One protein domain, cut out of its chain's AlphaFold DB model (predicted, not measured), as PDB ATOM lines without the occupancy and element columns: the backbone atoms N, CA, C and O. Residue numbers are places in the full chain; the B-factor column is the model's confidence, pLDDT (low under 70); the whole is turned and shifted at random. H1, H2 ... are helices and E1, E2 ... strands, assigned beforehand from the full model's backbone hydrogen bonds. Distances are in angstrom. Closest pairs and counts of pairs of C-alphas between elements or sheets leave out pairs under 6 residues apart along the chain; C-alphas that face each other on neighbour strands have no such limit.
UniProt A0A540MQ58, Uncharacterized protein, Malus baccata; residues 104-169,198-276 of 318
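AT A GLANCE: This is residues 104 to 169 and 198 to 276 of the 318 residues of an uncharacterized protein of Malus baccata (UniProt A0A540MQ58). A strongly twisted antiparallel sheet of four strands makes one end of the domain and a cluster of helices, H5, H6 and H7, makes the other, with H4 joining the two. H3 packs on the sheet, H2 packs on H3 at a steep tilt without being on the sheet itself, and H1 only grazes the sheet. The printed part has 145 residues, with seven named helices and four named strands along the chain as E1 H1 E2 H2 H3 E3 E4 H4 H5 H6 H7; the sheet's order is E1 E4 E3 E2. The class is mixed, helices and strands. The whole is compact and rounded, with a radius of gyration of the C-alphas of 14.7 A and spans of 40 by 33 by 30 A.

HOW THE PARTS SIT: The edge strand E1, residues 104 to 106, is the antiparallel neighbour of E4, residues 212 to 218, with N 105 and O 216 2.9 A apart and N 216 and O 105 2.7 A apart. Residues 104 to 105 of E1 also pair, antiparallel, with residues 111 to 112. H1, residues 118 to 125, only grazes the sheet with its residues 119 to 125; the closest C-alphas of H1 and E4, those of Phe 123 and Cys 214, are 7.1 A apart. The other edge strand, E2, residues 134 to 141, is the antiparallel neighbour of E3, residues 200 to 207, with N 141 and O 200 2.8 A apart. H2, residues 143 to 155, is not on the sheet but touches H3, residues 159 to 166, at a steep tilt of 54 degrees, opposite ways, closest at the C-alphas of Ser 152 and Pro 159, 5.1 A apart. H3 is on the sheet, and its closest C-alpha pair with E4 is that of Thr 161 and Val 213, 5.3 A. E3 and E4 form a hairpin, with N 205 and O 215 2.8 A apart. H4, residues 220 to 231, is on the sheet with its residues 220 to 226; with H3 it makes two layers, helices on one face of a sheet. H5, residues 233 to 240, touches H6, residues 250 to 259, at a steep tilt of 68 degrees, only just short of perpendicular, the C-alphas of Ala 238 and Asp 251 closest at 5.2 A. H6 and H7, residues 268 to 275, form a helical hairpin at a shallow tilt of 27 degrees, opposite ways, closest at the C-alphas of Gln 258 and Val 275, 6.2 A. H4 touches H7 with its residues 227 to 231 alone, the C-alphas of Leu 230 and Leu 274 closest at 6.1 A. Every O i to N i+4 pair is within hydrogen-bond range in H1, H2, H5, H6 and H7, against 2 of 4 in H3 and 6 of 8 in H4.

IN THESE COORDINATES: E1 begins at C-alpha 104, (204.608, 183.680, 185.089). E2 is 21.0 A long, E3 22.4 A and E4 17.0 A. H2, the longest helix by residues, is 18.8 A long, H4 16.3 A and H6 14.5 A. H4 begins at C-alpha 220, (206.017, 187.904, 195.517), and H7 ends at C-alpha 275, (221.645, 178.843, 193.113).

THE WHOLE: The C-alphas farthest apart, those of Ser 209 and His 269, are 42.6 A apart. Residues 170 to 197 are not printed, and C-alphas 169 and 198 are 16.2 A apart across this cut, which lies in the link from H3 to E3. The link from E1 to H1, 11 residues, is long. The mean pLDDT of the printed part is 82.1; residues 129 to 132, 167 to 169, 198 and 231 to 246 are under 70.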
ATOM      1  N   LEU A 104     205.377 184.794 185.616       93.44
ATOM      2  CA  LEU A 104     204.608 183.680 185.089       93.44
ATOM      3  C   LEU A 104     205.320 182.393 185.492       93.44
ATOM      4  O   LEU A 104     206.543 182.320 185.420       93.44
ATOM      5  N   ILE A 105     204.558 181.401 185.928       94.62
ATOM      6  CA  ILE A 105     205.084 180.120 186.395       94.62
ATOM      7  C   ILE A 105     204.413 179.036 185.575       94.62
ATOM      8  O   ILE A 105     203.197 178.893 185.635       94.62
ATOM      9  N   THR A 106     205.168 178.311 184.768       93.62
ATOM     10  CA  THR A 106     204.618 177.216 183.963       93.62
ATOM     11  C   THR A 106     204.219 176.030 184.836       93.62
ATOM     12  O   THR A 106     204.554 175.968 186.019       93.62
ATOM     13  N   ASP A 107     203.486 175.076 184.259       92.94
ATOM     14  CA  ASP A 107     203.075 173.863 184.977       92.94
ATOM     15  C   ASP A 107     204.276 173.083 185.532       92.94
ATOM     16  O   ASP A 107     204.237 172.636 186.669       92.94
ATOM     17  N   ASP A 108     205.389 173.037 184.795       91.75
ATOM     18  CA  ASP A 108     206.681 172.475 185.215       91.75
ATOM     19  C   ASP A 108     207.536 173.441 186.066       91.75
ATOM     20  O   ASP A 108     208.756 173.306 186.136       91.75
ATOM     21  N   LEU A 109     206.903 174.415 186.729       93.56
ATOM     22  CA  LEU A 109     207.501 175.371 187.673       93.56
ATOM     23  C   LEU A 109     208.632 176.251 187.112       93.56
ATOM     24  O   LEU A 109     209.395 176.841 187.879       93.56
ATOM     25  N   GLN A 110     208.730 176.405 185.792       92.88
ATOM     26  CA  GLN A 110     209.658 177.353 185.185       92.88
ATOM     27  C   GLN A 110     209.179 178.788 185.417       92.88
ATOM     28  O   GLN A 110     208.032 179.140 185.135       92.88
ATOM     29  N   LEU A 111     210.092 179.645 185.867       92.75
ATOM     30  CA  LEU A 111     209.856 181.081 185.982       92.75
ATOM     31  C   LEU A 111     210.054 181.767 184.633       92.75
ATOM     32  O   LEU A 111     211.105 181.644 184.002       92.75
ATOM     33  N   ILE A 112     209.064 182.549 184.216       89.25
ATOM     34  CA  ILE A 112     209.075 183.288 182.958       89.25
ATOM     35  C   ILE A 112     208.686 184.740 183.227       89.25
ATOM     36  O   ILE A 112     207.714 185.043 183.925       89.25
ATOM     37  N   SER A 113     209.458 185.667 182.656       85.75
ATOM     38  CA  SER A 113     209.105 187.085 182.687       85.75
ATOM     39  C   SER A 113     207.797 187.313 181.918       85.75
ATOM     40  O   SER A 113     207.656 186.805 180.806       85.75
ATOM     41  N   PRO A 114     206.853 188.125 182.429       81.50
ATOM     42  CA  PRO A 114     205.617 188.438 181.708       81.50
ATOM     43  C   PRO A 114     205.848 189.171 180.376       81.50
ATOM     44  O   PRO A 114     204.938 189.232 179.554       81.50
ATOM     45  N   PHE A 115     207.049 189.712 180.154       77.19
ATOM     46  CA  PHE A 115     207.457 190.366 178.907       77.19
ATOM     47  C   PHE A 115     208.253 189.441 177.976       77.19
ATOM     48  O   PHE A 115     208.796 189.892 176.973       77.19
ATOM     49  N   SER A 116     208.372 188.160 178.323       76.56
ATOM     50  CA  SER A 116     209.148 187.194 177.559       76.56
ATOM     51  C   SER A 116     208.397 186.736 176.309       76.56
ATOM     52  O   SER A 116     207.247 186.303 176.388       76.56
ATOM     53  N   GLU A 117     209.081 186.736 175.164       75.88
ATOM     54  CA  GLU A 117     208.574 186.141 173.916       75.88
ATOM     55  C   GLU A 117     208.337 184.624 174.048       75.88
ATOM     56  O   GLU A 117     207.545 184.040 173.307       75.88
ATOM     57  N   SER A 118     208.942 183.986 175.059       74.94
ATOM     58  CA  SER A 118     208.752 182.571 175.389       74.94
ATOM     59  C   SER A 118     207.286 182.193 175.585       74.94
ATOM     60  O   SER A 118     206.933 181.044 175.336       74.94
ATOM     61  N   ILE A 119     206.415 183.127 175.983       77.25
ATOM     62  CA  ILE A 119     204.992 182.852 176.234       77.25
ATOM     63  C   ILE A 119     204.309 182.249 174.998       77.25
ATOM     64  O   ILE A 119     203.518 181.318 175.130       77.25
ATOM     65  N   ASP A 120     204.639 182.716 173.792       75.62
ATOM     66  CA  ASP A 120     204.052 182.178 172.556       75.62
ATOM     67  C   ASP A 120     204.557 180.764 172.241       75.62
ATOM     68  O   ASP A 120     203.796 179.896 171.793       75.62
ATOM     69  N   SER A 121     205.825 180.496 172.563       79.06
ATOM     70  CA  SER A 121     206.397 179.153 172.456       79.06
ATOM     71  C   SER A 121     205.753 178.171 173.443       79.06
ATOM     72  O   SER A 121     205.513 177.026 173.073       79.06
ATOM     73  N   LEU A 122     205.366 178.616 174.649       80.81
ATOM     74  CA  LEU A 122     204.668 177.774 175.629       80.81
ATOM     75  C   LEU A 122     203.340 177.262 175.083       80.81
ATOM     76  O   LEU A 122     203.074 176.065 175.131       80.81
ATOM     77  N   PHE A 123     202.512 178.151 174.528       78.06
ATOM     78  CA  PHE A 123     201.234 177.752 173.935       78.06
ATOM     79  C   PHE A 123     201.438 176.759 172.790       78.06
ATOM     80  O   PHE A 123     200.720 175.761 172.703       78.06
ATOM     81  N   THR A 124     202.463 176.982 171.967       80.31
ATOM     82  CA  THR A 124     202.820 176.078 170.869       80.31
ATOM     83  C   THR A 124     203.251 174.700 171.386       80.31
ATOM     84  O   THR A 124     202.726 173.689 170.921       80.31
ATOM     85  N   ASN A 125     204.124 174.644 172.398       79.56
ATOM     86  CA  ASN A 125     204.614 173.402 173.012       79.56
ATOM     87  C   ASN A 125     203.496 172.623 173.711       79.56
ATOM     88  O   ASN A 125     203.414 171.401 173.614       79.56
ATOM     89  N   LEU A 126     202.577 173.340 174.355       77.06
ATOM     90  CA  LEU A 126     201.378 172.766 174.951       77.06
ATOM     91  C   LEU A 126     200.330 172.389 173.899       77.06
ATOM     92  O   LEU A 126     199.269 171.889 174.263       77.06
ATOM     93  N   GLY A 127     200.590 172.602 172.603       73.69
ATOM     94  CA  GLY A 127     199.684 172.328 171.487       73.69
ATOM     95  C   GLY A 127     198.351 173.071 171.597       73.69
ATOM     96  O   GLY A 127     197.307 172.502 171.279       73.69
ATOM     97  N   VAL A 128     198.385 174.297 172.116       75.38
ATOM     98  CA  VAL A 128     197.253 175.216 172.249       75.38
ATOM     99  C   VAL A 128     197.381 176.262 171.145       75.38
ATOM    100  O   VAL A 128     198.234 177.139 171.189       75.38
ATOM    101  N   THR A 129     196.532 176.166 170.125       65.25
ATOM    102  CA  THR A 129     196.639 176.974 168.897       65.25
ATOM    103  C   THR A 129     195.998 178.359 168.995       65.25
ATOM    104  O   THR A 129     196.209 179.186 168.113       65.25
ATOM    105  N   ASN A 130     195.203 178.639 170.036       63.78
ATOM    106  CA  ASN A 130     194.484 179.906 170.163       63.78
ATOM    107  C   ASN A 130     194.381 180.372 171.626       63.78
ATOM    108  O   ASN A 130     193.754 179.698 172.448       63.78
ATOM    109  N   ARG A 131     194.927 181.559 171.932       62.66
ATOM    110  CA  ARG A 131     194.842 182.204 173.260       62.66
ATOM    111  C   ARG A 131     193.396 182.420 173.728       62.66
ATOM    112  O   ARG A 131     193.141 182.410 174.921       62.66
ATOM    113  N   ASN A 132     192.424 182.509 172.818       65.69
ATOM    114  CA  ASN A 132     191.008 182.693 173.170       65.69
ATOM    115  C   ASN A 132     190.355 181.432 173.769       65.69
ATOM    116  O   ASN A 132     189.201 181.469 174.193       65.69
ATOM    117  N   THR A 133     191.069 180.303 173.784       77.19
ATOM    118  CA  THR A 133     190.595 179.032 174.357       77.19
ATOM    119  C   THR A 133     191.027 178.834 175.808       77.19
ATOM    120  O   THR A 133     190.754 177.778 176.381       77.19
ATOM    121  N   THR A 134     191.677 179.830 176.416       85.69
ATOM    122  CA  THR A 134     192.054 179.768 177.826       85.69
ATOM    123  C   THR A 134     190.961 180.293 178.750       85.69
ATOM    124  O   THR A 134     190.116 181.097 178.352       85.69
ATOM    125  N   GLU A 135     190.982 179.860 180.002       89.81
ATOM    126  CA  GLU A 135     190.241 180.477 181.104       89.81
ATOM    127  C   GLU A 135     191.171 180.905 182.225       89.81
ATOM    128  O   GLU A 135     192.255 180.349 182.390       89.81
ATOM    129  N   GLU A 136     190.724 181.905 182.979       91.81
ATOM    130  CA  GLU A 136     191.388 182.338 184.199       91.81
ATOM    131  C   GLU A 136     190.672 181.727 185.404       91.81
ATOM    132  O   GLU A 136     189.455 181.864 185.542       91.81
ATOM    133  N   LEU A 137     191.429 181.077 186.284       91.06
ATOM    134  CA  LEU A 137     190.942 180.544 187.550       91.06
ATOM    135  C   LEU A 137     191.734 181.178 188.690       91.06
ATOM    136  O   LEU A 137     192.937 180.964 188.816       91.06
ATOM    137  N   ASN A 138     191.055 181.969 189.515       90.75
ATOM    138  CA  ASN A 138     191.654 182.565 190.704       90.75
ATOM    139  C   ASN A 138     191.549 181.586 191.870       90.75
ATOM    140  O   ASN A 138     190.467 181.060 192.132       90.75
ATOM    141  N   LEU A 139     192.667 181.355 192.553       89.38
ATOM    142  CA  LEU A 139     192.770 180.413 193.662       89.38
ATOM    143  C   LEU A 139     193.475 181.066 194.843       89.38
ATOM    144  O   LEU A 139     194.371 181.890 194.666       89.38
ATOM    145  N   ASN A 140     193.080 180.631 196.032       89.38
ATOM    146  CA  ASN A 140     193.787 180.877 197.274       89.38
ATOM    147  C   ASN A 140     194.469 179.573 197.678       89.38
ATOM    148  O   ASN A 140     193.836 178.521 197.654       89.38
ATOM    149  N   ILE A 141     195.755 179.655 197.987       86.25
ATOM    150  CA  ILE A 141     196.605 178.520 198.330       86.25
ATOM    151  C   ILE A 141     196.889 178.593 199.825       86.25
ATOM    152  O   ILE A 141     197.384 179.625 200.284       86.25
ATOM    153  N   GLY A 142     196.595 177.514 200.548       83.19
ATOM    154  CA  GLY A 142     196.961 177.309 201.942       83.19
ATOM    155  C   GLY A 142     198.111 176.310 202.097       83.19
ATOM    156  O   GLY A 142     198.738 175.871 201.128       83.19
ATOM    157  N   VAL A 143     198.410 175.945 203.346       80.44
ATOM    158  CA  VAL A 143     199.512 175.026 203.691       80.44
ATOM    159  C   VAL A 143     199.347 173.660 203.014       80.44
ATOM    160  O   VAL A 143     200.313 173.133 202.464       80.44
ATOM    161  N   ASP A 144     198.134 173.101 202.999       79.06
ATOM    162  CA  ASP A 144     197.873 171.778 202.421       79.06
ATOM    163  C   ASP A 144     198.141 171.755 200.910       79.06
ATOM    164  O   ASP A 144     198.785 170.835 200.395       79.06
ATOM    165  N   GLU A 145     197.695 172.779 200.176       86.25
ATOM    166  CA  GLU A 145     197.978 172.904 198.747       86.25
ATOM    167  C   GLU A 145     199.480 173.055 198.486       86.25
ATOM    168  O   GLU A 145     200.000 172.460 197.543       86.25
ATOM    169  N   VAL A 146     200.196 173.795 199.337       83.75
ATOM    170  CA  VAL A 146     201.651 173.967 199.243       83.75
ATOM    171  C   VAL A 146     202.401 172.658 199.464       83.75
ATOM    172  O   VAL A 146     203.311 172.346 198.696       83.75
ATOM    173  N   VAL A 147     202.038 171.885 200.489       78.25
ATOM    174  CA  VAL A 147     202.673 170.590 200.776       78.25
ATOM    175  C   VAL A 147     202.442 169.628 199.612       78.25
ATOM    176  O   VAL A 147     203.387 169.000 199.131       78.25
ATOM    177  N   ASN A 148     201.213 169.562 199.098       82.19
ATOM    178  CA  ASN A 148     200.894 168.743 197.931       82.19
ATOM    179  C   ASN A 148     201.653 169.211 196.683       82.19
ATOM    180  O   ASN A 148     202.162 168.382 195.927       82.19
ATOM    181  N   LEU A 149     201.776 170.525 196.482       87.50
ATOM    182  CA  LEU A 149     202.547 171.104 195.389       87.50
ATOM    183  C   LEU A 149     204.033 170.742 195.489       87.50
ATOM    184  O   LEU A 149     204.618 170.338 194.486       87.50
ATOM    185  N   LEU A 150     204.628 170.814 196.681       83.38
ATOM    186  CA  LEU A 150     206.006 170.389 196.922       83.38
ATOM    187  C   LEU A 150     206.185 168.898 196.604       83.38
ATOM    188  O   LEU A 150     207.088 168.537 195.850       83.38
ATOM    189  N   ILE A 151     205.308 168.031 197.113       79.75
ATOM    190  CA  ILE A 151     205.374 166.585 196.851       79.75
ATOM    191  C   ILE A 151     205.241 166.297 195.350       79.75
ATOM    192  O   ILE A 151     206.057 165.567 194.784       79.75
ATOM    193  N   SER A 152     204.254 166.900 194.679       83.50
ATOM    194  CA  SER A 152     204.053 166.718 193.240       83.50
ATOM    195  C   SER A 152     205.230 167.277 192.433       83.50
ATOM    196  O   SER A 152     205.665 166.638 191.480       83.50
ATOM    197  N   SER A 153     205.857 168.380 192.860       85.25
ATOM    198  CA  SER A 153     207.044 168.934 192.190       85.25
ATOM    199  C   SER A 153     208.253 167.993 192.189       85.25
ATOM    200  O   SER A 153     209.113 168.095 191.316       85.25
ATOM    201  N   LEU A 154     208.323 167.049 193.133       80.19
ATOM    202  CA  LEU A 154     209.381 166.037 193.203       80.19
ATOM    203  C   LEU A 154     209.105 164.829 192.299       80.19
ATOM    204  O   LEU A 154     210.041 164.129 191.910       80.19
ATOM    205  N   ALA A 155     207.841 164.588 191.944       79.12
ATOM    206  CA  ALA A 155     207.400 163.354 191.295       79.12
ATOM    207  C   ALA A 155     206.771 163.545 189.905       79.12
ATOM    208  O   ALA A 155     206.715 162.579 189.139       79.12
ATOM    209  N   SER A 156     206.306 164.752 189.582       84.12
ATOM    210  CA  SER A 156     205.551 165.081 188.373       84.12
ATOM    211  C   SER A 156     206.169 166.239 187.590       84.12
ATOM    212  O   SER A 156     206.814 167.138 188.136       84.12
ATOM    213  N   LYS A 157     205.927 166.217 186.276       88.75
ATOM    214  CA  LYS A 157     206.243 167.300 185.337       88.75
ATOM    215  C   LYS A 157     205.084 168.297 185.178       88.75
ATOM    216  O   LYS A 157     205.258 169.297 184.496       88.75
ATOM    217  N   THR A 158     203.922 168.030 185.780       90.69
ATOM    218  CA  THR A 158     202.730 168.900 185.722       90.69
ATOM    219  C   THR A 158     202.112 169.133 187.108       90.69
ATOM    220  O   THR A 158     200.929 168.830 187.315       90.69
ATOM    221  N   PRO A 159     202.895 169.584 188.104       91.75
ATOM    222  CA  PRO A 159     202.408 169.720 189.468       91.75
ATOM    223  C   PRO A 159     201.267 170.726 189.638       91.75
ATOM    224  O   PRO A 159     200.367 170.433 190.415       91.75
ATOM    225  N   LEU A 160     201.226 171.858 188.921       93.56
ATOM    226  CA  LEU A 160     200.124 172.825 189.072       93.56
ATOM    227  C   LEU A 160     198.801 172.231 188.574       93.56
ATOM    228  O   LEU A 160     197.761 172.386 189.215       93.56
ATOM    229  N   THR A 161     198.832 171.520 187.446       92.25
ATOM    230  CA  THR A 161     197.654 170.816 186.927       92.25
ATOM    231  C   THR A 161     197.195 169.719 187.880       92.25
ATOM    232  O   THR A 161     195.995 169.559 188.116       92.25
ATOM    233  N   GLU A 162     198.123 168.930 188.416       89.94
ATOM    234  CA  GLU A 162     197.782 167.842 189.326       89.94
ATOM    235  C   GLU A 162     197.195 168.355 190.636       89.94
ATOM    236  O   GLU A 162     196.143 167.865 191.035       89.94
ATOM    237  N   THR A 163     197.811 169.356 191.265       89.31
ATOM    238  CA  THR A 163     197.462 169.766 192.632       89.31
ATOM    239  C   THR A 163     196.456 170.904 192.707       89.31
ATOM    240  O   THR A 163     195.640 170.902 193.619       89.31
ATOM    241  N   LEU A 164     196.467 171.856 191.771       89.25
ATOM    242  CA  LEU A 164     195.630 173.062 191.857       89.25
ATOM    243  C   LEU A 164     194.439 173.041 190.890       89.25
ATOM    244  O   LEU A 164     193.450 173.733 191.122       89.25
ATOM    245  N   LEU A 165     194.517 172.260 189.804       86.44
ATOM    246  CA  LEU A 165     193.432 172.148 188.820       86.44
ATOM    247  C   LEU A 165     192.580 170.882 189.002       86.44
ATOM    248  O   LEU A 165     191.351 170.956 188.985       86.44
ATOM    249  N   LYS A 166     193.206 169.706 189.150       79.50
ATOM    250  CA  LYS A 166     192.490 168.417 189.249       79.50
ATOM    251  C   LYS A 166     191.949 168.133 190.650       79.50
ATOM    252  O   LYS A 166     190.871 167.549 190.771       79.50
ATOM    253  N   HIS A 167     192.637 168.582 191.695       63.28
ATOM    254  CA  HIS A 167     192.077 168.635 193.040       63.28
ATOM    255  C   HIS A 167     191.248 169.916 193.173       63.28
ATOM    256  O   HIS A 167     191.754 170.969 193.543       63.28
ATOM    257  N   LYS A 168     189.947 169.851 192.863       45.56
ATOM    258  CA  LYS A 168     189.027 170.891 193.351       45.56
ATOM    259  C   LYS A 168     189.208 171.004 194.874       45.56
ATOM    260  O   LYS A 168     189.209 169.949 195.514       45.56
ATOM    261  N   PRO A 169     189.278 172.210 195.469       43.78
ATOM    262  CA  PRO A 169     189.168 172.355 196.911       43.78
ATOM    263  C   PRO A 169     187.754 171.914 197.304       43.78
ATOM    264  O   PRO A 169     186.773 172.644 197.161       43.78
ATOM    265  N   ASP A 198     195.987 183.375 206.266       66.25
ATOM    266  CA  ASP A 198     197.329 183.270 205.653       66.25
ATOM    267  C   ASP A 198     197.318 182.636 204.249       66.25
ATOM    268  O   ASP A 198     198.150 181.800 203.913       66.25
ATOM    269  N   ASN A 199     196.361 182.992 203.394       80.75
ATOM    270  CA  ASN A 199     196.272 182.406 202.053       80.75
ATOM    271  C   ASN A 199     197.041 183.214 201.000       80.75
ATOM    272  O   ASN A 199     196.963 184.440 200.949       80.75
ATOM    273  N   ILE A 200     197.709 182.516 200.077       88.06
ATOM    274  CA  ILE A 200     198.377 183.139 198.928       88.06
ATOM    275  C   ILE A 200     197.454 183.101 197.708       88.06
ATOM    276  O   ILE A 200     197.073 182.028 197.243       88.06
ATOM    277  N   SER A 201     197.129 184.262 197.140       90.75
ATOM    278  CA  SER A 201     196.302 184.340 195.930       90.75
ATOM    279  C   SER A 201     197.127 184.237 194.643       90.75
ATOM    280  O   SER A 201     198.111 184.960 194.456       90.75
ATOM    281  N   ILE A 202     196.675 183.399 193.710       93.44
ATOM    282  CA  ILE A 202     197.235 183.275 192.357       93.44
ATOM    283  C   ILE A 202     196.131 183.220 191.290       93.44
ATOM    284  O   ILE A 202     194.971 182.932 191.589       93.44
ATOM    285  N   THR A 203     196.507 183.421 190.025       94.50
ATOM    286  CA  THR A 203     195.612 183.215 188.875       94.50
ATOM    287  C   THR A 203     196.197 182.171 187.931       94.50
ATOM    288  O   THR A 203     197.242 182.404 187.324       94.50
ATOM    289  N   LEU A 204     195.521 181.040 187.755       93.38
ATOM    290  CA  LEU A 204     195.868 180.038 186.749       93.38
ATOM    291  C   LEU A 204     195.289 180.420 185.389       93.38
ATOM    292  O   LEU A 204     194.127 180.802 185.290       93.38
ATOM    293  N   ILE A 205     196.091 180.262 184.338       92.56
ATOM    294  CA  ILE A 205     195.650 180.308 182.945       92.56
ATOM    295  C   ILE A 205     195.570 178.875 182.439       92.56
ATOM    296  O   ILE A 205     196.591 178.198 182.333       92.56
ATOM    297  N   ILE A 206     194.362 178.406 182.143       91.19
ATOM    298  CA  ILE A 206     194.068 176.997 181.852       91.19
ATOM    299  C   ILE A 206     193.644 176.851 180.396       91.19
ATOM    300  O   ILE A 206     192.836 177.633 179.903       91.19
ATOM    301  N   SER A 207     194.141 175.831 179.699       88.81
ATOM    302  CA  SER A 207     193.617 175.443 178.388       88.81
ATOM    303  C   SER A 207     192.309 174.670 178.552       88.81
ATOM    304  O   SER A 207     192.332 173.527 179.008       88.81
ATOM    305  N   LYS A 208     191.175 175.229 178.107       83.75
ATOM    306  CA  LYS A 208     189.860 174.559 178.203       83.75
ATOM    307  C   LYS A 208     189.819 173.224 177.467       83.75
ATOM    308  O   LYS A 208     189.241 172.257 177.945       83.75
ATOM    309  N   SER A 209     190.438 173.168 176.289       83.88
ATOM    310  CA  SER A 209     190.422 171.977 175.436       83.88
ATOM    311  C   SER A 209     191.237 170.821 176.007       83.88
ATOM    312  O   SER A 209     190.914 169.666 175.750       83.88
ATOM    313  N   LYS A 210     192.317 171.128 176.735       84.81
ATOM    314  CA  LYS A 210     193.234 170.120 177.281       84.81
ATOM    315  C   LYS A 210     193.049 169.890 178.778       84.81
ATOM    316  O   LYS A 210     193.520 168.878 179.282       84.81
ATOM    317  N   ASN A 211     192.350 170.797 179.457       87.12
ATOM    318  CA  ASN A 211     192.189 170.834 180.905       87.12
ATOM    319  C   ASN A 211     193.540 170.742 181.641       87.12
ATOM    320  O   ASN A 211     193.734 169.909 182.526       87.12
ATOM    321  N   ILE A 212     194.489 171.574 181.202       89.00
ATOM    322  CA  ILE A 212     195.839 171.699 181.769       89.00
ATOM    323  C   ILE A 212     196.140 173.160 182.075       89.00
ATOM    324  O   ILE A 212     195.659 174.059 181.374       89.00
ATOM    325  N   VAL A 213     196.970 173.393 183.082       91.50
ATOM    326  CA  VAL A 213     197.531 174.705 183.390       91.50
ATOM    327  C   VAL A 213     198.566 175.056 182.324       91.50
ATOM    328  O   VAL A 213     199.514 174.316 182.089       91.50
ATOM    329  N   CYS A 214     198.387 176.195 181.660       90.44
ATOM    330  CA  CYS A 214     199.394 176.750 180.761       90.44
ATOM    331  C   CYS A 214     200.490 177.456 181.564       90.44
ATOM    332  O   CYS A 214     201.676 177.233 181.340       90.44
ATOM    333  N   TYR A 215     200.074 178.323 182.489       92.25
ATOM    334  CA  TYR A 215     200.930 178.979 183.475       92.25
ATOM    335  C   TYR A 215     200.076 179.626 184.575       92.25
ATOM    336  O   TYR A 215     198.897 179.921 184.377       92.25
ATOM    337  N   ALA A 216     200.683 179.901 185.723       93.69
ATOM    338  CA  ALA A 216     200.151 180.713 186.803       93.69
ATOM    339  C   ALA A 216     200.733 182.130 186.748       93.69
ATOM    340  O   ALA A 216     201.937 182.316 186.580       93.69
ATOM    341  N   LYS A 217     199.886 183.145 186.921       93.75
ATOM    342  CA  LYS A 217     200.297 184.514 187.241       93.75
ATOM    343  C   LYS A 217     200.457 184.597 188.757       93.75
ATOM    344  O   LYS A 217     199.484 184.400 189.487       93.75
ATOM    345  N   ALA A 218     201.666 184.896 189.217       92.50
ATOM    346  CA  ALA A 218     202.007 184.857 190.632       92.50
ATOM    347  C   ALA A 218     202.718 186.128 191.106       92.50
ATOM    348  O   ALA A 218     203.468 186.775 190.367       92.50
ATOM    349  N   GLY A 219     202.441 186.492 192.358       89.06
ATOM    350  CA  GLY A 219     203.110 187.570 193.078       89.06
ATOM    351  C   GLY A 219     204.292 187.108 193.914       89.06
ATOM    352  O   GLY A 219     204.594 185.919 193.984       89.06
ATOM    353  N   GLU A 220     204.907 188.082 194.580       90.00
ATOM    354  CA  GLU A 220     206.017 187.904 195.517       90.00
ATOM    355  C   GLU A 220     205.825 186.707 196.458       90.00
ATOM    356  O   GLU A 220     206.709 185.858 196.518       90.00
ATOM    357  N   ASP A 221     204.679 186.598 197.135       89.06
ATOM    358  CA  ASP A 221     204.456 185.581 198.172       89.06
ATOM    359  C   ASP A 221     204.569 184.154 197.632       89.06
ATOM    360  O   ASP A 221     205.298 183.328 198.182       89.06
ATOM    361  N   PHE A 222     203.916 183.876 196.502       91.00
ATOM    362  CA  PHE A 222     203.962 182.551 195.883       91.00
ATOM    363  C   PHE A 222     205.341 182.239 195.290       91.00
ATOM    364  O   PHE A 222     205.817 181.109 195.370       91.00
ATOM    365  N   VAL A 223     206.017 183.233 194.709       91.19
ATOM    366  CA  VAL A 223     207.369 183.032 194.165       91.19
ATOM    367  C   VAL A 223     208.365 182.772 195.299       91.19
ATOM    368  O   VAL A 223     209.180 181.858 195.203       91.19
ATOM    369  N   ASN A 224     208.275 183.522 196.399       88.38
ATOM    370  CA  ASN A 224     209.089 183.298 197.592       88.38
ATOM    371  C   ASN A 224     208.840 181.908 198.193       88.38
ATOM    372  O   ASN A 224     209.791 181.252 198.623       88.38
ATOM    373  N   LEU A 225     207.590 181.442 198.169       88.56
ATOM    374  CA  LEU A 225     207.227 180.088 198.566       88.56
ATOM    375  C   LEU A 225     207.898 179.027 197.684       88.56
ATOM    376  O   LEU A 225     208.555 178.137 198.217       88.56
ATOM    377  N   LEU A 226     207.834 179.139 196.354       89.19
ATOM    378  CA  LEU A 226     208.550 178.206 195.473       89.19
ATOM    379  C   LEU A 226     210.064 178.244 195.702       89.19
ATOM    380  O   LEU A 226     210.726 177.210 195.692       89.19
ATOM    381  N   PHE A 227     210.632 179.422 195.957       88.00
ATOM    382  CA  PHE A 227     212.065 179.552 196.227       88.00
ATOM    383  C   PHE A 227     212.464 178.894 197.546       88.00
ATOM    384  O   PHE A 227     213.573 178.374 197.650       88.00
ATOM    385  N   SER A 228     211.556 178.828 198.523       82.75
ATOM    386  CA  SER A 228     211.777 178.059 199.750       82.75
ATOM    387  C   SER A 228     211.967 176.558 199.491       82.75
ATOM    388  O   SER A 228     212.706 175.894 200.213       82.75
ATOM    389  N   PHE A 229     211.409 176.013 198.402       83.00
ATOM    390  CA  PHE A 229     211.647 174.613 198.035       83.00
ATOM    391  C   PHE A 229     213.112 174.372 197.656       83.00
ATOM    392  O   PHE A 229     213.635 173.285 197.884       83.00
ATOM    393  N   LEU A 230     213.800 175.393 197.135       77.00
ATOM    394  CA  LEU A 230     215.232 175.350 196.828       77.00
ATOM    395  C   LEU A 230     216.114 175.624 198.052       77.00
ATOM    396  O   LEU A 230     217.318 175.382 198.000       77.00
ATOM    397  N   THR A 231     215.563 176.136 199.153       68.00
ATOM    398  CA  THR A 231     216.354 176.330 200.373       68.00
ATOM    399  C   THR A 231     216.395 175.091 201.243       68.00
ATOM    400  O   THR A 231     217.389 174.879 201.926       68.00
ATOM    401  N   LEU A 232     215.395 174.212 201.164       61.81
ATOM    402  CA  LEU A 232     215.504 172.841 201.662       61.81
ATOM    403  C   LEU A 232     216.750 172.151 201.059       61.81
ATOM    404  O   LEU A 232     217.216 172.557 199.990       61.81
ATOM    405  N   PRO A 233     217.290 171.069 201.663       60.94
ATOM    406  CA  PRO A 233     218.399 170.313 201.062       60.94
ATOM    407  C   PRO A 233     218.122 169.870 199.607       60.94
ATOM    408  O   PRO A 233     219.059 169.542 198.884       60.94
ATOM    409  N   LEU A 234     216.866 169.944 199.148       64.69
ATOM    410  CA  LEU A 234     216.433 169.853 197.755       64.69
ATOM    411  C   LEU A 234     217.167 170.788 196.787       64.69
ATOM    412  O   LEU A 234     217.527 170.329 195.711       64.69
ATOM    413  N   GLY A 235     217.437 172.056 197.115       59.12
ATOM    414  CA  GLY A 235     218.182 172.912 196.182       59.12
ATOM    415  C   GLY A 235     219.638 172.481 196.036       59.12
ATOM    416  O   GLY A 235     220.218 172.593 194.955       59.12
ATOM    417  N   PHE A 236     220.226 171.927 197.100       62.88
ATOM    418  CA  PHE A 236     221.546 171.309 197.020       62.88
ATOM    419  C   PHE A 236     221.502 170.057 196.136       62.88
ATOM    420  O   PHE A 236     222.386 169.887 195.303       62.88
ATOM    421  N   VAL A 237     220.453 169.231 196.243       65.69
ATOM    422  CA  VAL A 237     220.226 168.083 195.342       65.69
ATOM    423  C   VAL A 237     220.078 168.540 193.892       65.69
ATOM    424  O   VAL A 237     220.784 168.044 193.019       65.69
ATOM    425  N   ALA A 238     219.206 169.516 193.637       63.22
ATOM    426  CA  ALA A 238     218.911 170.037 192.307       63.22
ATOM    427  C   ALA A 238     220.163 170.588 191.615       63.22
ATOM    428  O   ALA A 238     220.400 170.296 190.448       63.22
ATOM    429  N   LYS A 239     221.010 171.313 192.358       68.19
ATOM    430  CA  LYS A 239     222.299 171.816 191.866       68.19
ATOM    431  C   LYS A 239     223.239 170.701 191.392       68.19
ATOM    432  O   LYS A 239     224.033 170.918 190.479       68.19
ATOM    433  N   GLN A 240     223.219 169.549 192.058       62.84
ATOM    434  CA  GLN A 240     224.177 168.460 191.834       62.84
ATOM    435  C   GLN A 240     223.722 167.492 190.741       62.84
ATOM    436  O   GLN A 240     224.552 166.831 190.119       62.84
ATOM    437  N   ILE A 241     222.418 167.429 190.471       65.75
ATOM    438  CA  ILE A 241     221.866 166.645 189.369       65.75
ATOM    439  C   ILE A 241     222.086 167.423 188.072       65.75
ATOM    440  O   ILE A 241     221.322 168.315 187.708       65.75
ATOM    441  N   GLN A 242     223.162 167.083 187.366       54.09
ATOM    442  CA  GLN A 242     223.349 167.517 185.986       54.09
ATOM    443  C   GLN A 242     222.367 166.733 185.094       54.09
ATOM    444  O   GLN A 242     222.265 165.515 185.191       54.09
ATOM    445  N   ASP A 243     221.624 167.459 184.257       54.75
ATOM    446  CA  ASP A 243     220.764 166.945 183.177       54.75
ATOM    447  C   ASP A 243     219.487 166.170 183.524       54.75
ATOM    448  O   ASP A 243     219.306 165.027 183.119       54.75
ATOM    449  N   GLY A 244     218.513 166.843 184.151       55.03
ATOM    450  CA  GLY A 244     217.091 166.489 183.981       55.03
ATOM    451  C   GLY A 244     216.663 165.118 184.513       55.03
ATOM    452  O   GLY A 244     215.545 164.677 184.256       55.03
ATOM    453  N   SER A 245     217.544 164.440 185.252       58.75
ATOM    454  CA  SER A 245     217.336 163.081 185.754       58.75
ATOM    455  C   SER A 245     216.352 163.014 186.929       58.75
ATOM    456  O   SER A 245     216.054 161.918 187.409       58.75
ATOM    457  N   LEU A 246     215.849 164.157 187.410       65.56
ATOM    458  CA  LEU A 246     214.747 164.175 188.363       65.56
ATOM    459  C   LEU A 246     213.434 163.863 187.646       65.56
ATOM    460  O   LEU A 246     213.102 164.429 186.600       65.56
ATOM    461  N   LYS A 247     212.656 162.966 188.254       71.00
ATOM    462  CA  LYS A 247     211.316 162.613 187.781       71.00
ATOM    463  C   LYS A 247     210.355 163.812 187.846       71.00
ATOM    464  O   LYS A 247     209.496 163.944 186.978       71.00
ATOM    465  N   GLY A 248     210.540 164.683 188.839       80.88
ATOM    466  CA  GLY A 248     209.801 165.932 189.036       80.88
ATOM    467  C   GLY A 248     210.340 167.131 188.249       80.88
ATOM    468  O   GLY A 248     211.021 166.961 187.248       80.88
ATOM    469  N   CYS A 249     210.042 168.347 188.699       86.62
ATOM    470  CA  CYS A 249     210.369 169.615 188.029       86.62
ATOM    471  C   CYS A 249     211.202 170.590 188.886       86.62
ATOM    472  O   CYS A 249     211.429 171.734 188.496       86.62
ATOM    473  N   ILE A 250     211.698 170.156 190.049       84.75
ATOM    474  CA  ILE A 250     212.569 170.986 190.899       84.75
ATOM    475  C   ILE A 250     213.873 171.398 190.183       84.75
ATOM    476  O   ILE A 250     214.379 172.495 190.415       84.75
ATOM    477  N   ASP A 251     214.405 170.567 189.285       83.75
ATOM    478  CA  ASP A 251     215.550 170.911 188.432       83.75
ATOM    479  C   ASP A 251     215.227 172.067 187.476       83.75
ATOM    480  O   ASP A 251     216.043 172.973 187.292       83.75
ATOM    481  N   GLN A 252     214.019 172.063 186.910       88.69
ATOM    482  CA  GLN A 252     213.534 173.117 186.030       88.69
ATOM    483  C   GLN A 252     213.337 174.432 186.794       88.69
ATOM    484  O   GLN A 252     213.796 175.483 186.338       88.69
ATOM    485  N   LEU A 253     212.745 174.371 187.993       90.50
ATOM    486  CA  LEU A 253     212.645 175.519 188.894       90.50
ATOM    487  C   LEU A 253     214.040 176.090 189.201       90.50
ATOM    488  O   LEU A 253     214.266 177.286 189.014       90.50
ATOM    489  N   TYR A 254     214.997 175.241 189.588       88.56
ATOM    490  CA  TYR A 254     216.378 175.646 189.871       88.56
ATOM    491  C   TYR A 254     217.046 176.340 188.670       88.56
ATOM    492  O   TYR A 254     217.563 177.449 188.818       88.56
ATOM    493  N   ARG A 255     216.984 175.741 187.473       88.69
ATOM    494  CA  ARG A 255     217.527 176.327 186.230       88.69
ATOM    495  C   ARG A 255     216.895 177.679 185.920       88.69
ATOM    496  O   ARG A 255     217.598 178.644 185.640       88.69
ATOM    497  N   SER A 256     215.577 177.789 186.071       90.62
ATOM    498  CA  SER A 256     214.886 179.054 185.825       90.62
ATOM    499  C   SER A 256     215.324 180.170 186.783       90.62
ATOM    500  O   SER A 256     215.417 181.320 186.368       90.62
ATOM    501  N   VAL A 257     215.683 179.850 188.034       90.94
ATOM    502  CA  VAL A 257     216.270 180.822 188.977       90.94
ATOM    503  C   VAL A 257     217.695 181.217 188.576       90.94
ATOM    504  O   VAL A 257     218.077 182.377 188.758       90.94
ATOM    505  N   GLN A 258     218.486 180.299 188.010       89.62
ATOM    506  CA  GLN A 258     219.814 180.627 187.472       89.62
ATOM    507  C   GLN A 258     219.714 181.669 186.352       89.62
ATOM    508  O   GLN A 258     220.461 182.654 186.371       89.62
ATOM    509  N   ASP A 259     218.740 181.511 185.458       89.94
ATOM    510  CA  ASP A 259     218.520 182.401 184.314       89.94
ATOM    511  C   ASP A 259     217.710 183.660 184.664       89.94
ATOM    512  O   ASP A 259     217.719 184.637 183.914       89.94
ATOM    513  N   LEU A 260     217.037 183.680 185.821       90.00
ATOM    514  CA  LEU A 260     216.191 184.796 186.239       90.00
ATOM    515  C   LEU A 260     216.989 186.098 186.367       90.00
ATOM    516  O   LEU A 260     218.023 186.158 187.043       90.00
ATOM    517  N   ASP A 261     216.471 187.169 185.773       88.81
ATOM    518  CA  ASP A 261     217.084 188.491 185.863       88.81
ATOM    519  C   ASP A 261     217.158 188.967 187.329       88.81
ATOM    520  O   ASP A 261     216.184 188.901 188.090       88.81
ATOM    521  N   ALA A 262     218.326 189.477 187.727       87.19
ATOM    522  CA  ALA A 262     218.575 189.994 189.068       87.19
ATOM    523  C   ALA A 262     217.615 191.134 189.459       87.19
ATOM    524  O   ALA A 262     217.417 191.383 190.648       87.19
ATOM    525  N   GLN A 263     216.971 191.799 188.495       89.12
ATOM    526  CA  GLN A 263     215.971 192.828 188.754       89.12
ATOM    527  C   GLN A 263     214.774 192.321 189.567       89.12
ATOM    528  O   GLN A 263     214.161 193.135 190.257       89.12
ATOM    529  N   TYR A 264     214.454 191.023 189.508       88.88
ATOM    530  CA  TYR A 264     213.355 190.415 190.265       88.88
ATOM    531  C   TYR A 264     213.748 190.064 191.703       88.88
ATOM    532  O   TYR A 264     212.881 189.905 192.558       88.88
ATOM    533  N   LEU A 265     215.044 189.968 191.995       89.88
ATOM    534  CA  LEU A 265     215.565 189.540 193.290       89.88
ATOM    535  C   LEU A 265     215.958 190.745 194.139       89.88
ATOM    536  O   LEU A 265     216.423 191.760 193.619       89.88
ATOM    537  N   LYS A 266     215.823 190.640 195.465       88.25
ATOM    538  CA  LYS A 266     216.191 191.746 196.370       88.25
ATOM    539  C   LYS A 266     217.669 192.133 196.250       88.25
ATOM    540  O   LYS A 266     218.018 193.295 196.418       88.25
ATOM    541  N   SER A 267     218.540 191.173 195.932       86.44
ATOM    542  CA  SER A 267     219.972 191.406 195.701       86.44
ATOM    543  C   SER A 267     220.632 190.208 195.009       86.44
ATOM    544  O   SER A 267     220.122 189.092 195.113       86.44
ATOM    545  N   ASN A 268     221.855 190.384 194.505       85.19
ATOM    546  CA  ASN A 268     222.693 189.268 194.045       85.19
ATOM    547  C   ASN A 268     223.000 188.232 195.140       85.19
ATOM    548  O   ASN A 268     223.105 187.050 194.833       85.19
ATOM    549  N   HIS A 269     223.075 188.642 196.411       83.31
ATOM    550  CA  HIS A 269     223.272 187.716 197.531       83.31
ATOM    551  C   HIS A 269     222.117 186.705 197.651       83.31
ATOM    552  O   HIS A 269     222.345 185.503 197.701       83.31
ATOM    553  N   HIS A 270     220.869 187.178 197.590       85.44
ATOM    554  CA  HIS A 270     219.678 186.321 197.547       85.44
ATOM    555  C   HIS A 270     219.688 185.353 196.351       85.44
ATOM    556  O   HIS A 270     219.298 184.198 196.511       85.44
ATOM    557  N   LYS A 271     220.181 185.780 195.175       88.25
ATOM    558  CA  LYS A 271     220.370 184.872 194.029       88.25
ATOM    559  C   LYS A 271     221.374 183.775 194.360       88.25
ATOM    560  O   LYS A 271     221.086 182.603 194.146       88.25
ATOM    561  N   GLU A 272     222.527 184.156 194.911       85.44
ATOM    562  CA  GLU A 272     223.581 183.225 195.316       85.44
ATOM    563  C   GLU A 272     223.060 182.179 196.308       85.44
ATOM    564  O   GLU A 272     223.363 181.001 196.154       85.44
ATOM    565  N   MET A 273     222.222 182.569 197.272       80.56
ATOM    566  CA  MET A 273     221.633 181.634 198.236       80.56
ATOM    567  C   MET A 273     220.755 180.558 197.586       80.56
ATOM    568  O   MET A 273     220.755 179.424 198.055       80.56
ATOM    569  N   LEU A 274     220.034 180.894 196.513       84.19
ATOM    570  CA  LEU A 274     219.141 179.965 195.811       84.19
ATOM    571  C   LEU A 274     219.886 179.062 194.828       84.19
ATOM    572  O   LEU A 274     219.575 177.880 194.711       84.19
ATOM    573  N   VAL A 275     220.878 179.606 194.116       84.75
ATOM    574  CA  VAL A 275     221.645 178.843 193.113       84.75
ATOM    575  C   VAL A 275     222.822 178.086 193.731       84.75
ATOM    576  O   VAL A 275     223.319 177.115 193.165       84.75
ATOM    577  N   ASN A 276     223.283 178.510 194.905       77.69
ATOM    578  CA  ASN A 276     224.347 177.873 195.664       77.69
ATOM    579  C   ASN A 276     223.910 177.652 197.123       77.69
ATOM    580  O   ASN A 276     224.547 178.187 198.039       77.69
TER     581      ASN A 276